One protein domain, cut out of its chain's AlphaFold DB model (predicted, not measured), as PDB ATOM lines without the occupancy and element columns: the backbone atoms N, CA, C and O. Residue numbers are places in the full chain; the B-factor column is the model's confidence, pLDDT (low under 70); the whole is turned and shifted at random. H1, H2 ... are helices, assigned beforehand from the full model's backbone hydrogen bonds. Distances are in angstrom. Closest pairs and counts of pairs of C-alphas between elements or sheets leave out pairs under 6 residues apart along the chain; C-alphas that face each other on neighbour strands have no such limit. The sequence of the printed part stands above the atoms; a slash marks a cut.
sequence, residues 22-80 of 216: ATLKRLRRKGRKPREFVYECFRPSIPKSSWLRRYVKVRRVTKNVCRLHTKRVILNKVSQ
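This is residues 22 to 80 of the 216 residues of an uncharacterized protein of Pocillopora damicornis (UniProt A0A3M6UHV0). One long helix, H3, sticks out with residues 54 to 79 as a free arm, and near its beginning a small, loose head holds the two shorter helices H1 and H2. From H2 the chain turns through residues 43 to 50 into H3, and H3 makes most of the length. The printed part has 59 residues with three named helices in the order H1, H2, H3 and no named strand, and its class is all helix. It is extended, with a radius of gyration of the C-alphas of 16.2 A and spans of 49 by 27 by 16 A.

H1 is residues 22 to 27, from C-alpha 22 at (128.070, 111.566, 142.562), and measures 8.6 A from first to last C-alpha. H2 is residues 32 to 42, 15.7 A long, and begins at C-alpha 32 at (118.170, 103.927, 129.755). H3 is residues 51 to 79, 42.0 A long, and ends at C-alpha 79 at (110.794, 110.319, 97.181).

H1 and H2 are close but not clearly touching, with 2 pairs of C-alphas within 8 A. Their closest C-alphas, those of Leu 27 and Arg 35, are 6.2 A apart. They run opposite ways at a steep tilt of 54 degrees. H3 is apart from H1 and from H2. In H1, H2 and H3 every O i to N i+4 pair is within hydrogen-bond range.

The C-alphas of Ala 22 and Gln 80, the two farthest apart, are 49.8 A from each other. The printed part has no cut. The link from H1 to H2 is tight, with 4 residues, and the link from H2 to H3 is short, with 8. The mean pLDDT of the printed part is 72.4, and 25 residues are under 70: residue 54, residues 56 to 71 and residues 73 to 80.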
ATOM      1  N   ALA A  22     127.576 112.928 142.747       75.62
ATOM      2  CA  ALA A  22     128.070 111.566 142.562       75.62
ATOM      3  C   ALA A  22     126.970 110.591 142.096       75.62
ATOM      4  O   ALA A  22     127.196 109.775 141.198       75.62
ATOM      5  N   THR A  23     125.756 110.702 142.638       75.75
ATOM      6  CA  THR A  23     124.591 109.904 142.229       75.75
ATOM      7  C   THR A  23     124.166 110.251 140.805       75.75
ATOM      8  O   THR A  23     123.927 109.346 140.002       75.75
ATOM      9  N   LEU A  24     124.164 111.536 140.434       75.62
ATOM     10  CA  LEU A  24     123.903 111.962 139.052       75.62
ATOM     11  C   LEU A  24     124.967 111.430 138.076       75.62
ATOM     12  O   LEU A  24     124.624 110.935 136.996       75.62
ATOM     13  N   LYS A  25     126.250 111.455 138.462       79.81
ATOM     14  CA  LYS A  25     127.358 110.882 137.675       79.81
ATOM     15  C   LYS A  25     127.230 109.358 137.525       79.81
ATOM     16  O   LYS A  25     127.421 108.846 136.421       79.81
ATOM     17  N   ARG A  26     126.820 108.628 138.572       79.62
ATOM     18  CA  ARG A  26     126.541 107.176 138.498       79.62
ATOM     19  C   ARG A  26     125.346 106.866 137.596       79.62
ATOM     20  O   ARG A  26     125.439 105.984 136.744       79.62
ATOM     21  N   LEU A  27     124.250 107.619 137.708       77.06
ATOM     22  CA  LEU A  27     123.084 107.471 136.825       77.06
ATOM     23  C   LEU A  27     123.452 107.724 135.365       77.06
ATOM     24  O   LEU A  27     122.952 107.034 134.479       77.06
ATOM     25  N   ARG A  28     124.391 108.644 135.114       77.19
ATOM     26  CA  ARG A  28     124.940 108.919 133.783       77.19
ATOM     27  C   ARG A  28     125.658 107.737 133.125       77.19
ATOM     28  O   ARG A  28     125.844 107.791 131.909       77.19
ATOM     29  N   ARG A  29     126.011 106.690 133.873       85.44
ATOM     30  CA  ARG A  29     126.635 105.458 133.360       85.44
ATOM     31  C   ARG A  29     125.663 104.275 133.262       85.44
ATOM     32  O   ARG A  29     125.963 103.307 132.580       85.44
ATOM     33  N   LYS A  30     124.476 104.347 133.877       83.88
ATOM     34  CA  LYS A  30     123.482 103.255 133.836       83.88
ATOM     35  C   LYS A  30     122.706 103.201 132.514       83.88
ATOM     36  O   LYS A  30     122.616 104.198 131.800       83.88
ATOM     37  N   GLY A  31     122.093 102.057 132.203       86.06
ATOM     38  CA  GLY A  31     121.212 101.898 131.037       86.06
ATOM     39  C   GLY A  31     120.015 102.868 131.032       86.06
ATOM     40  O   GLY A  31     119.709 103.507 132.039       86.06
ATOM     41  N   ARG A  32     119.315 102.994 129.895       81.75
ATOM     42  CA  ARG A  32     118.170 103.927 129.755       81.75
ATOM     43  C   ARG A  32     117.053 103.667 130.773       81.75
ATOM     44  O   ARG A  32     116.608 104.609 131.419       81.75
ATOM     45  N   LYS A  33     116.668 102.400 130.957       83.50
ATOM     46  CA  LYS A  33     115.567 101.982 131.843       83.50
ATOM     47  C   LYS A  33     115.735 102.460 133.300       83.50
ATOM     48  O   LYS A  33     114.844 103.145 133.793       83.50
ATOM     49  N   PRO A  34     116.868 102.208 133.989       78.75
ATOM     50  CA  PRO A  34     117.052 102.692 135.359       78.75
ATOM     51  C   PRO A  34     117.132 104.221 135.474       78.75
ATOM     52  O   PRO A  34     116.773 104.761 136.514       78.75
ATOM     53  N   ARG A  35     117.555 104.948 134.428       78.88
ATOM     54  CA  ARG A  35     117.496 106.423 134.446       78.88
ATOM     55  C   ARG A  35     116.065 106.940 134.357       78.88
ATOM     56  O   ARG A  35     115.737 107.898 135.045       78.88
ATOM     57  N   GLU A  36     115.246 106.333 133.502       80.75
ATOM     58  CA  GLU A  36     113.830 106.688 133.361       80.75
ATOM     59  C   GLU A  36     113.053 106.386 134.639       80.75
ATOM     60  O   GLU A  36     112.302 107.242 135.089       80.75
ATOM     61  N   PHE A  37     113.309 105.237 135.270       82.88
ATOM     62  CA  PHE A  37     112.710 104.888 136.559       82.88
ATOM     63  C   PHE A  37     113.023 105.935 137.632       82.88
ATOM     64  O   PHE A  37     112.118 106.518 138.217       82.88
ATOM     65  N   VAL A  38     114.308 106.249 137.823       80.31
ATOM     66  CA  VAL A  38     114.736 107.244 138.811       80.31
ATOM     67  C   VAL A  38     114.143 108.623 138.506       80.31
ATOM     68  O   VAL A  38     113.718 109.332 139.412       80.31
ATOM     69  N   TYR A  39     114.060 108.995 137.229       80.00
ATOM     70  CA  TYR A  39     113.441 110.251 136.827       80.00
ATOM     71  C   TYR A  39     111.939 110.297 137.138       80.00
ATOM     72  O   TYR A  39     111.471 111.303 137.665       80.00
ATOM     73  N   GLU A  40     111.184 109.236 136.841       82.62
ATOM     74  CA  GLU A  40     109.749 109.173 137.150       82.62
ATOM     75  C   GLU A  40     109.484 109.121 138.663       82.62
ATOM     76  O   GLU A  40     108.506 109.714 139.108       82.62
ATOM     77  N   CYS A  41     110.383 108.539 139.467       77.12
ATOM     78  CA  CYS A  41     110.302 108.594 140.931       77.12
ATOM     79  C   CYS A  41     110.480 110.015 141.489       77.12
ATOM     80  O   CYS A  41     109.774 110.398 142.415       77.12
ATOM     81  N   PHE A  42     111.394 110.815 140.929       78.12
ATOM     82  CA  PHE A  42     111.642 112.186 141.403       78.12
ATOM     83  C   PHE A  42     110.726 113.236 140.767       78.12
ATOM     84  O   PHE A  42     110.609 114.352 141.266       78.12
ATOM     85  N   ARG A  43     110.061 112.907 139.659       75.19
ATOM     86  CA  ARG A  43     109.205 113.832 138.907       75.19
ATOM     87  C   ARG A  43     108.084 114.495 139.730       75.19
ATOM     88  O   ARG A  43     107.848 115.677 139.471       75.19
ATOM     89  N   PRO A  44     107.395 113.814 140.669       77.94
ATOM     90  CA  PRO A  44     106.360 114.434 141.501       77.94
ATOM     91  C   PRO A  44     106.943 115.423 142.516       77.94
ATOM     92  O   PRO A  44     106.324 116.438 142.814       77.94
ATOM     93  N   SER A  45     108.154 115.139 143.000       76.19
ATOM     94  CA  SER A  45     108.858 115.910 144.028       76.19
ATOM     95  C   SER A  45     109.517 117.179 143.484       76.19
ATOM     96  O   SER A  45     109.932 118.040 144.252       76.19
ATOM     97  N   ILE A  46     109.648 117.304 142.158       75.00
ATOM     98  CA  ILE A  46     110.263 118.460 141.505       75.00
ATOM     99  C   ILE A  46     109.218 119.582 141.345       75.00
ATOM    100  O   ILE A  46     108.261 119.416 140.576       75.00
ATOM    101  N   PRO A  47     109.414 120.766 141.965       79.81
ATOM    102  CA  PRO A  47     108.491 121.889 141.836       79.81
ATOM    103  C   PRO A  47     108.266 122.291 140.378       79.81
ATOM    104  O   PRO A  47     109.189 122.268 139.548       79.81
ATOM    105  N   LYS A  48     107.035 122.720 140.058       74.50
ATOM    106  CA  LYS A  48     106.662 123.148 138.699       74.50
ATOM    107  C   LYS A  48     107.524 124.311 138.192       74.50
ATOM    108  O   LYS A  48     107.785 124.363 136.990       74.50
ATOM    109  N   SER A  49     107.965 125.172 139.108       74.06
ATOM    110  CA  SER A  49     108.841 126.330 138.896       74.06
ATOM    111  C   SER A  49     110.324 125.977 138.748       74.06
ATOM    112  O   SER A  49     111.101 126.827 138.323       74.06
ATOM    113  N   SER A  50     110.737 124.744 139.060       77.94
ATOM    114  CA  SER A  50     112.157 124.395 139.038       77.94
ATOM    115  C   SER A  50     112.740 124.448 137.621       77.94
ATOM    116  O   SER A  50     112.145 123.981 136.637       77.94
ATOM    117  N   TRP A  51     113.965 124.961 137.528       72.50
ATOM    118  CA  TRP A  51     114.717 125.025 136.278       72.50
ATOM    119  C   TRP A  51     114.914 123.634 135.646       72.50
ATOM    120  O   TRP A  51     114.789 123.484 134.431       72.50
ATOM    121  N   LEU A  52     115.094 122.588 136.464       70.38
ATOM    122  CA  LEU A  52     115.202 121.190 136.022       70.38
ATOM    123  C   LEU A  52     113.980 120.722 135.224       70.38
ATOM    124  O   LEU A  52     114.125 120.076 134.182       70.38
ATOM    125  N   ARG A  53     112.768 121.077 135.664       71.06
ATOM    126  CA  ARG A  53     111.538 120.698 134.956       71.06
ATOM    127  C   ARG A  53     111.411 121.420 133.616       71.06
ATOM    128  O   ARG A  53     110.969 120.813 132.635       71.06
ATOM    129  N   ARG A  54     111.845 122.683 133.552       68.25
ATOM    130  CA  ARG A  54     111.909 123.469 132.308       68.25
ATOM    131  C   ARG A  54     112.951 122.885 131.344       68.25
ATOM    132  O   ARG A  54     112.626 122.635 130.183       68.25
ATOM    133  N   TYR A  55     114.139 122.545 131.839       70.19
ATOM    134  CA  TYR A  55     115.225 121.936 131.063       70.19
ATOM    135  C   TYR A  55     114.833 120.582 130.447       70.19
ATOM    136  O   TYR A  55     115.044 120.349 129.254       70.19
ATOM    137  N   VAL A  56     114.195 119.691 131.214       68.81
ATOM    138  CA  VAL A  56     113.775 118.381 130.684       68.81
ATOM    139  C   VAL A  56     112.669 118.518 129.636       68.81
ATOM    140  O   VAL A  56     112.671 117.772 128.651       68.81
ATOM    141  N   LYS A  57     111.754 119.482 129.794       69.06
ATOM    142  CA  LYS A  57     110.715 119.760 128.794       69.06
ATOM    143  C   LYS A  57     111.336 120.208 127.466       69.06
ATOM    144  O   LYS A  57     111.023 119.613 126.435       69.06
ATOM    145  N   VAL A  58     112.268 121.163 127.498       66.75
ATOM    146  CA  VAL A  58     112.985 121.649 126.304       66.75
ATOM    147  C   VAL A  58     113.751 120.513 125.625       66.75
ATOM    148  O   VAL A  58     113.616 120.315 124.421       66.75
ATOM    149  N   ARG A  59     114.469 119.688 126.398       63.94
ATOM    150  CA  ARG A  59     115.249 118.563 125.857       63.94
ATOM    151  C   ARG A  59     114.388 117.483 125.186       63.94
ATOM    152  O   ARG A  59     114.848 116.826 124.253       63.94
ATOM    153  N   ARG A  60     113.151 117.269 125.651       68.62
ATOM    154  CA  ARG A  60     112.190 116.366 124.985       68.62
ATOM    155  C   ARG A  60     111.697 116.961 123.666       68.62
ATOM    156  O   ARG A  60     111.665 116.240 122.672       68.62
ATOM    157  N   VAL A  61     111.356 118.251 123.650       64.50
ATOM    158  CA  VAL A  61     110.908 118.953 122.434       64.50
ATOM    159  C   VAL A  61     112.001 118.933 121.369       64.50
ATOM    160  O   VAL A  61     111.748 118.467 120.262       64.50
ATOM    161  N   THR A  62     113.234 119.314 121.707       63.28
ATOM    162  CA  THR A  62     114.347 119.332 120.743       63.28
ATOM    163  C   THR A  62     114.662 117.944 120.196       63.28
ATOM    164  O   THR A  62     114.814 117.780 118.990       63.28
ATOM    165  N   LYS A  63     114.652 116.902 121.036       65.25
ATOM    166  CA  LYS A  63     114.861 115.520 120.577       65.25
ATOM    167  C   LYS A  63     113.764 115.042 119.617       65.25
ATOM    168  O   LYS A  63     114.055 114.286 118.689       65.25
ATOM    169  N   ASN A  64     112.522 115.474 119.825       66.06
ATOM    170  CA  ASN A  64     111.409 115.156 118.932       66.06
ATOM    171  C   ASN A  64     111.507 115.925 117.608       66.06
ATOM    172  O   ASN A  64     111.315 115.315 116.559       66.06
ATOM    173  N   VAL A  65     111.882 117.207 117.642       66.25
ATOM    174  CA  VAL A  65     112.121 118.024 116.440       66.25
ATOM    175  C   VAL A  65     113.260 117.440 115.603       66.25
ATOM    176  O   VAL A  65     113.070 117.194 114.416       66.25
ATOM    177  N   CYS A  66     114.397 117.099 116.219       57.62
ATOM    178  CA  CYS A  66     115.509 116.442 115.527       57.62
ATOM    179  C   CYS A  66     115.073 115.122 114.879       57.62
ATOM    180  O   CYS A  66     115.378 114.872 113.720       57.62
ATOM    181  N   ARG A  67     114.297 114.294 115.589       64.88
ATOM    182  CA  ARG A  67     113.812 113.007 115.070       64.88
ATOM    183  C   ARG A  67     112.813 113.171 113.918       64.88
ATOM    184  O   ARG A  67     112.817 112.347 113.006       64.88
ATOM    185  N   LEU A  68     111.965 114.198 113.954       65.75
ATOM    186  CA  LEU A  68     111.072 114.545 112.845       65.75
ATOM    187  C   LEU A  68     111.864 115.045 111.636       65.75
ATOM    188  O   LEU A  68     111.584 114.616 110.522       65.75
ATOM    189  N   HIS A  69     112.886 115.872 111.858       64.44
ATOM    190  CA  HIS A  69     113.752 116.367 110.792       64.44
ATOM    191  C   HIS A  69     114.501 115.218 110.104       64.44
ATOM    192  O   HIS A  69     114.437 115.098 108.886       64.44
ATOM    193  N   THR A  70     115.091 114.286 110.862       66.50
ATOM    194  CA  THR A  70     115.745 113.097 110.287       66.50
ATOM    195  C   THR A  70     114.767 112.223 109.498       66.50
ATOM    196  O   THR A  70     115.089 111.776 108.404       66.50
ATOM    197  N   LYS A  71     113.548 112.003 110.012       68.81
ATOM    198  CA  LYS A  71     112.514 111.244 109.288       68.81
ATOM    199  C   LYS A  71     112.085 111.933 107.993       68.81
ATOM    200  O   LYS A  71     111.909 111.253 106.989       68.81
ATOM    201  N   ARG A  72     111.938 113.260 108.011       71.19
ATOM    202  CA  ARG A  72     111.578 114.063 106.836       71.19
ATOM    203  C   ARG A  72     112.681 114.040 105.779       71.19
ATOM    204  O   ARG A  72     112.383 113.854 104.611       71.19
ATOM    205  N   VAL A  73     113.946 114.142 106.193       68.56
ATOM    206  CA  VAL A  73     115.109 114.022 105.298       68.56
ATOM    207  C   VAL A  73     115.175 112.631 104.658       68.56
ATOM    208  O   VAL A  73     115.400 112.526 103.457       68.56
ATOM    209  N   ILE A  74     114.918 111.563 105.425       69.75
ATOM    210  CA  ILE A  74     114.868 110.192 104.890       69.75
ATOM    211  C   ILE A  74     113.717 110.031 103.887       69.75
ATOM    212  O   ILE A  74     113.936 109.503 102.803       69.75
ATOM    213  N   LEU A  75     112.513 110.513 104.213       61.97
ATOM    214  CA  LEU A  75     111.350 110.437 103.318       61.97
ATOM    215  C   LEU A  75     111.567 111.219 102.018       61.97
ATOM    216  O   LEU A  75     111.277 110.699 100.946       61.97
ATOM    217  N   ASN A  76     112.151 112.414 102.095       66.88
ATOM    218  CA  ASN A  76     112.486 113.195 100.907       66.88
ATOM    219  C   ASN A  76     113.541 112.487 100.046       66.88
ATOM    220  O   ASN A  76     113.439 112.510  98.828       66.88
ATOM    221  N   LYS A  77     114.521 111.804 100.652       65.75
ATOM    222  CA  LYS A  77     115.527 111.028  99.908       65.75
ATOM    223  C   LYS A  77     114.932 109.798  99.211       65.75
ATOM    224  O   LYS A  77     115.380 109.447  98.127       65.75
ATOM    225  N   VAL A  78     113.922 109.164  99.811       60.91
ATOM    226  CA  VAL A  78     113.177 108.046  99.201       60.91
ATOM    227  C   VAL A  78     112.279 108.539  98.061       60.91
ATOM    228  O   VAL A  78     112.226 107.896  97.022       60.91
ATOM    229  N   SER A  79     111.647 109.707  98.213       57.75
ATOM    230  CA  SER A  79     110.794 110.319  97.181       57.75
ATOM    231  C   SER A  79     111.555 110.790  95.936       57.75
ATOM    232  O   SER A  79     110.947 110.932  94.886       57.75
ATOM    233  N   GLN A  80     112.863 111.048  96.037       54.84
ATOM    234  CA  GLN A  80     113.705 111.454  94.900       54.84
ATOM    235  C   GLN A  80     114.248 110.254  94.101       54.84
ATOM    236  O   GLN A  80     114.795 110.429  93.018       54.84
TER     237      GLN A  80